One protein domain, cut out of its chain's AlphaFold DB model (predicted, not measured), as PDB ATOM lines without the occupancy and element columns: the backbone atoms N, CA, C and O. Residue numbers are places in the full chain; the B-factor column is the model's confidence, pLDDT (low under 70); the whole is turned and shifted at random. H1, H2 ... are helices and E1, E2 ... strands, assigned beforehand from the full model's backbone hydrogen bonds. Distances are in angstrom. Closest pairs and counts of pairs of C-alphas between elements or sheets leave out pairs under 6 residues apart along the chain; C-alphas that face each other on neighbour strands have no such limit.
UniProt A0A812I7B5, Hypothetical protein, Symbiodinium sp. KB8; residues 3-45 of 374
ATOM      1  N   LYS A   3     -48.210  16.664  14.647       34.22
ATOM      2  CA  LYS A   3     -48.567  16.159  15.987       34.22
ATOM      3  C   LYS A   3     -47.711  16.742  17.127       34.22
ATOM      4  O   LYS A   3     -48.071  16.576  18.282       34.22
ATOM      5  N   GLU A   4     -46.616  17.432  16.805       41.88
ATOM      6  CA  GLU A   4     -45.662  18.011  17.770       41.88
ATOM      7  C   GLU A   4     -45.637  19.550  17.718       41.88
ATOM      8  O   GLU A   4     -44.811  20.184  18.368       41.88
ATOM      9  N   GLY A   5     -46.536  20.169  16.941       43.94
ATOM     10  CA  GLY A   5     -46.677  21.626  16.873       43.94
ATOM     11  C   GLY A   5     -45.618  22.355  16.037       43.94
ATOM     12  O   GLY A   5     -45.504  23.572  16.151       43.94
ATOM     13  N   VAL A   6     -44.856  21.647  15.195       43.72
ATOM     14  CA  VAL A   6     -43.899  22.271  14.268       43.72
ATOM     15  C   VAL A   6     -44.602  22.540  12.938       43.72
ATOM     16  O   VAL A   6     -44.955  21.611  12.206       43.72
ATOM     17  N   TYR A   7     -44.833  23.821  12.648       49.81
ATOM     18  CA  TYR A   7     -45.507  24.285  11.437       49.81
ATOM     19  C   TYR A   7     -44.483  24.603  10.337       49.81
ATOM     20  O   TYR A   7     -43.454  25.214  10.599       49.81
ATOM     21  N   LEU A   8     -44.802  24.247   9.088       48.12
ATOM     22  CA  LEU A   8     -44.009  24.475   7.861       48.12
ATOM     23  C   LEU A   8     -43.647  25.948   7.560       48.12
ATOM     24  O   LEU A   8     -42.948  26.213   6.590       48.12
ATOM     25  N   ASN A   9     -44.113  26.905   8.364       54.34
ATOM     26  CA  ASN A   9     -44.000  28.340   8.093       54.34
ATOM     27  C   ASN A   9     -42.751  29.003   8.683       54.34
ATOM     28  O   ASN A   9     -42.625  30.223   8.614       54.34
ATOM     29  N   ASP A  10     -41.831  28.237   9.257       67.06
ATOM     30  CA  ASP A  10     -40.720  28.812  10.007       67.06
ATOM     31  C   ASP A  10     -39.439  28.875   9.159       67.06
ATOM     32  O   ASP A  10     -38.398  28.331   9.515       67.06
ATOM     33  N   ILE A  11     -39.502  29.545   7.997       71.50
ATOM     34  CA  ILE A  11     -38.303  29.809   7.169       71.50
ATOM     35  C   ILE A  11     -37.186  30.441   8.006       71.50
ATOM     36  O   ILE A  11     -36.012  30.118   7.849       71.50
ATOM     37  N   TYR A  12     -37.576  31.272   8.970       66.06
ATOM     38  CA  TYR A  12     -36.691  31.881   9.944       66.06
ATOM     39  C   TYR A  12     -35.935  30.849  10.791       66.06
ATOM     40  O   TYR A  12     -34.725  30.973  10.972       66.06
ATOM     41  N   PHE A  13     -36.612  29.799  11.258       73.75
ATOM     42  CA  PHE A  13     -35.973  28.696  11.971       73.75
ATOM     43  C   PHE A  13     -34.915  28.003  11.102       73.75
ATOM     44  O   PHE A  13     -33.792  27.791  11.557       73.75
ATOM     45  N   PHE A  14     -35.236  27.691   9.843       79.88
ATOM     46  CA  PHE A  14     -34.287  27.036   8.937       79.88
ATOM     47  C   PHE A  14     -33.064  27.910   8.639       79.88
ATOM     48  O   PHE A  14     -31.944  27.399   8.601       79.88
ATOM     49  N   ILE A  15     -33.261  29.225   8.518       79.94
ATOM     50  CA  ILE A  15     -32.168  30.196   8.392       79.94
ATOM     51  C   ILE A  15     -31.287  30.185   9.645       79.94
ATOM     52  O   ILE A  15     -30.071  30.058   9.543       79.94
ATOM     53  N   GLN A  16     -31.883  30.248  10.841       76.31
ATOM     54  CA  GLN A  16     -31.131  30.225  12.101       76.31
ATOM     55  C   GLN A  16     -30.321  28.940  12.308       76.31
ATOM     56  O   GLN A  16     -29.256  28.982  12.920       76.31
ATOM     57  N   GLN A  17     -30.809  27.798  11.820       80.31
ATOM     58  CA  GLN A  17     -30.086  26.524  11.903       80.31
ATOM     59  C   GLN A  17     -28.980  26.374  10.843       80.31
ATOM     60  O   GLN A  17     -28.279  25.358  10.848       80.31
ATOM     61  N   GLY A  18     -28.825  27.353   9.944       84.38
ATOM     62  CA  GLY A  18     -27.885  27.298   8.822       84.38
ATOM     63  C   GLY A  18     -28.297  26.314   7.725       84.38
ATOM     64  O   GLY A  18     -27.450  25.869   6.963       84.38
ATOM     65  N   LEU A  19     -29.579  25.932   7.671       83.19
ATOM     66  CA  LEU A  19     -30.124  25.021   6.656       83.19
ATOM     67  C   LEU A  19     -30.612  25.769   5.409       83.19
ATOM     68  O   LEU A  19     -30.765  25.169   4.351       83.19
ATOM     69  N   VAL A  20     -30.879  27.070   5.541       88.06
ATOM     70  CA  VAL A  20     -31.275  27.957   4.445       88.06
ATOM     71  C   VAL A  20     -30.418  29.212   4.503       88.06
ATOM     72  O   VAL A  20     -30.403  29.910   5.516       88.06
ATOM     73  N   THR A  21     -29.758  29.537   3.396       89.00
ATOM     74  CA  THR A  21     -29.041  30.804   3.232       89.00
ATOM     75  C   THR A  21     -29.854  31.718   2.327       89.00
ATOM     76  O   THR A  21     -30.234  31.331   1.223       89.00
ATOM     77  N   LEU A  22     -30.145  32.933   2.796       88.25
ATOM     78  CA  LEU A  22     -30.816  33.943   1.982       88.25
ATOM     79  C   LEU A  22     -29.783  34.817   1.275       88.25
ATOM     80  O   LEU A  22     -28.913  35.408   1.914       88.25
ATOM     81  N   HIS A  23     -29.948  34.955  -0.034       88.19
ATOM     82  CA  HIS A  23     -29.201  35.892  -0.859       88.19
ATOM     83  C   HIS A  23     -30.162  36.924  -1.440       88.19
ATOM     84  O   HIS A  23     -31.307  36.606  -1.773       88.19
ATOM     85  N   THR A  24     -29.717  38.174  -1.558       87.69
ATOM     86  CA  THR A  24     -30.487  39.172  -2.305       87.69
ATOM     87  C   THR A  24     -30.369  38.893  -3.800       87.69
ATOM     88  O   THR A  24     -29.414  38.264  -4.246       87.69
ATOM     89  N   ARG A  25     -31.310  39.383  -4.615       83.94
ATOM     90  CA  ARG A  25     -31.242  39.174  -6.071       83.94
ATOM     91  C   ARG A  25     -29.959  39.744  -6.690       83.94
ATOM     92  O   ARG A  25     -29.461  39.183  -7.652       83.94
ATOM     93  N   SER A  26     -29.425  40.828  -6.130       89.56
ATOM     94  CA  SER A  26     -28.147  41.420  -6.545       89.56
ATOM     95  C   SER A  26     -26.924  40.587  -6.161       89.56
ATOM     96  O   SER A  26     -25.872  40.770  -6.758       89.56
ATOM     97  N   ASP A  27     -27.046  39.685  -5.183       89.94
ATOM     98  CA  ASP A  27     -25.955  38.803  -4.755       89.94
ATOM     99  C   ASP A  27     -25.783  37.582  -5.675       89.94
ATOM    100  O   ASP A  27     -24.814  36.843  -5.504       89.94
ATOM    101  N   VAL A  28     -26.730  37.331  -6.588       91.69
ATOM    102  CA  VAL A  28     -26.848  36.078  -7.344       91.69
ATOM    103  C   VAL A  28     -26.769  36.346  -8.843       91.69
ATOM    104  O   VAL A  28     -27.627  37.016  -9.414       91.69
ATOM    105  N   GLU A  29     -25.781  35.750  -9.501       94.38
ATOM    106  CA  GLU A  29     -25.620  35.770 -10.955       94.38
ATOM    107  C   GLU A  29     -25.686  34.336 -11.495       94.38
ATOM    108  O   GLU A  29     -25.001  33.436 -11.007       94.38
ATOM    109  N   HIS A  30     -26.535  34.099 -12.497       93.88
ATOM    110  CA  HIS A  30     -26.599  32.801 -13.170       93.88
ATOM    111  C   HIS A  30     -25.501  32.714 -14.230       93.88
ATOM    112  O   HIS A  30     -25.449  33.562 -15.116       93.88
ATOM    113  N   ILE A  31     -24.646  31.691 -14.147       94.88
ATOM    114  CA  ILE A  31     -23.565  31.475 -15.117       94.88
ATOM    115  C   ILE A  31     -24.050  30.533 -16.224       94.88
ATOM    116  O   ILE A  31     -24.157  30.924 -17.383       94.88
ATOM    117  N   ALA A  32     -24.319  29.270 -15.875       93.88
ATOM    118  CA  ALA A  32     -24.774  28.242 -16.809       93.88
ATOM    119  C   ALA A  32     -25.283  27.001 -16.065       93.88
ATOM    120  O   ALA A  32     -24.661  26.548 -15.106       93.88
ATOM    121  N   GLY A  33     -26.365  26.387 -16.555       92.19
ATOM    122  CA  GLY A  33     -26.906  25.156 -15.970       92.19
ATOM    123  C   GLY A  33     -27.219  25.333 -14.483       92.19
ATOM    124  O   GLY A  33     -27.971  26.240 -14.128       92.19
ATOM    125  N   LYS A  34     -26.605  24.503 -13.632       94.62
ATOM    126  CA  LYS A  34     -26.736  24.542 -12.166       94.62
ATOM    127  C   LYS A  34     -25.657  25.391 -11.464       94.62
ATOM    128  O   LYS A  34     -25.564  25.368 -10.240       94.62
ATOM    129  N   ARG A  35     -24.846  26.144 -12.220       96.06
ATOM    130  CA  ARG A  35     -23.758  26.990 -11.699       96.06
ATOM    131  C   ARG A  35     -24.175  28.447 -11.562       96.06
ATOM    132  O   ARG A  35     -24.674  29.060 -12.513       96.06
ATOM    133  N   TYR A  36     -23.910  28.999 -10.387       96.12
ATOM    134  CA  TYR A  36     -24.232  30.367 -10.004       96.12
ATOM    135  C   TYR A  36     -23.022  31.026  -9.354       96.12
ATOM    136  O   TYR A  36     -22.217  30.359  -8.710       96.12
ATOM    137  N   ARG A  37     -22.917  32.347  -9.485       95.75
ATOM    138  CA  ARG A  37     -21.996  33.165  -8.702       95.75
ATOM    139  C   ARG A  37     -22.768  33.819  -7.565       95.75
ATOM    140  O   ARG A  37     -23.719  34.562  -7.809       95.75
ATOM    141  N   LEU A  38     -22.364  33.538  -6.334       93.81
ATOM    142  CA  LEU A  38     -22.946  34.075  -5.110       93.81
ATOM    143  C   LEU A  38     -21.914  34.997  -4.462       93.81
ATOM    144  O   LEU A  38     -20.891  34.532  -3.973       93.81
ATOM    145  N   ARG A  39     -22.142  36.314  -4.480       91.31
ATOM    146  CA  ARG A  39     -21.202  37.321  -3.927       91.31
ATOM    147  C   ARG A  39     -19.749  37.176  -4.415       91.31
ATOM    148  O   ARG A  39     -18.811  37.457  -3.677       91.31
ATOM    149  N   GLY A  40     -19.571  36.763  -5.669       91.62
ATOM    150  CA  GLY A  40     -18.254  36.562  -6.278       91.62
ATOM    151  C   GLY A  40     -17.740  35.121  -6.237       91.62
ATOM    152  O   GLY A  40     -16.817  34.811  -6.981       91.62
ATOM    153  N   GLU A  41     -18.355  34.233  -5.455       94.44
ATOM    154  CA  GLU A  41     -17.960  32.824  -5.367       94.44
ATOM    155  C   GLU A  41     -18.785  31.959  -6.318       94.44
ATOM    156  O   GLU A  41     -20.012  32.049  -6.343       94.44
ATOM    157  N   GLU A  42     -18.124  31.118  -7.113       95.88
ATOM    158  CA  GLU A  42     -18.810  30.184  -8.008       95.88
ATOM    159  C   GLU A  42     -19.206  28.915  -7.254       95.88
ATOM    160  O   GLU A  42     -18.371  28.241  -6.653       95.88
ATOM    161  N   VAL A  43     -20.496  28.593  -7.304       95.88
ATOM    162  CA  VAL A  43     -21.099  27.440  -6.638       95.88
ATOM    163  C   VAL A  43     -21.902  26.647  -7.663       95.88
ATOM    164  O   VAL A  43     -22.668  27.212  -8.451       95.88
ATOM    165  N   GLU A  44     -21.731  25.328  -7.658       96.50
ATOM    166  CA  GLU A  44     -22.562  24.395  -8.415       96.50
ATOM    167  C   GLU A  44     -23.556  23.723  -7.471       96.50
ATOM    168  O   GLU A  44     -23.171  23.177  -6.440       96.50
ATOM    169  N   PHE A  45     -24.841  23.796  -7.809       95.19
ATOM    170  CA  PHE A  45     -25.906  23.197  -7.015       95.19
ATOM    171  C   PHE A  45     -26.303  21.825  -7.554       95.19
ATOM    172  O   PHE A  45     -26.363  21.622  -8.766       95.19
TER     173      PHE A  45
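What this domain is: This is residues 3 to 45 of the 374 residues of the protein "Hypothetical protein" of Symbiodinium sp. KB8 (UniProt A0A812I7B5). A long arm of mostly unnamed chain, with one short helix, H1, in it, leads to a small three-stranded sheet at the other end; residues 3 to 10 and 13 to 18 stick out. The printed part has 43 residues, with H1, then E1, E2 and E3 in a meander, each strand the antiparallel neighbour of the one before, in the order E1 - E2 - E3. The class is mixed, with under half of the residues in named elements. The whole is only just extended, close to loose, radius of gyration of the C-alphas 14.2 A, spanning 43 by 18 by 15 A.

Where its parts are: Find C-alpha 11 at (-38.303, 29.809, 7.169), where H1, residues 11 to 16, begins. E1, residues 28 to 32, runs 12.5 A; E2 is residues 35 to 38, and E3, residues 41 to 44, ends at (-22.562, 24.395, -8.415).

How they stand to each other: Hairpin E1 and E2 has N 29 and O 37 at 2.9 A; hairpin E2 and E3 has N 38 and O 41 at 2.8 A, both within hydrogen-bond range. H1, with every O i to N i+4 pair within range, is not on the sheet.

The domain as a whole: The printed part has no cut. H1 to E1 is a long link of 11 residues. Residues 3 to 10 and 12 have pLDDT under 70.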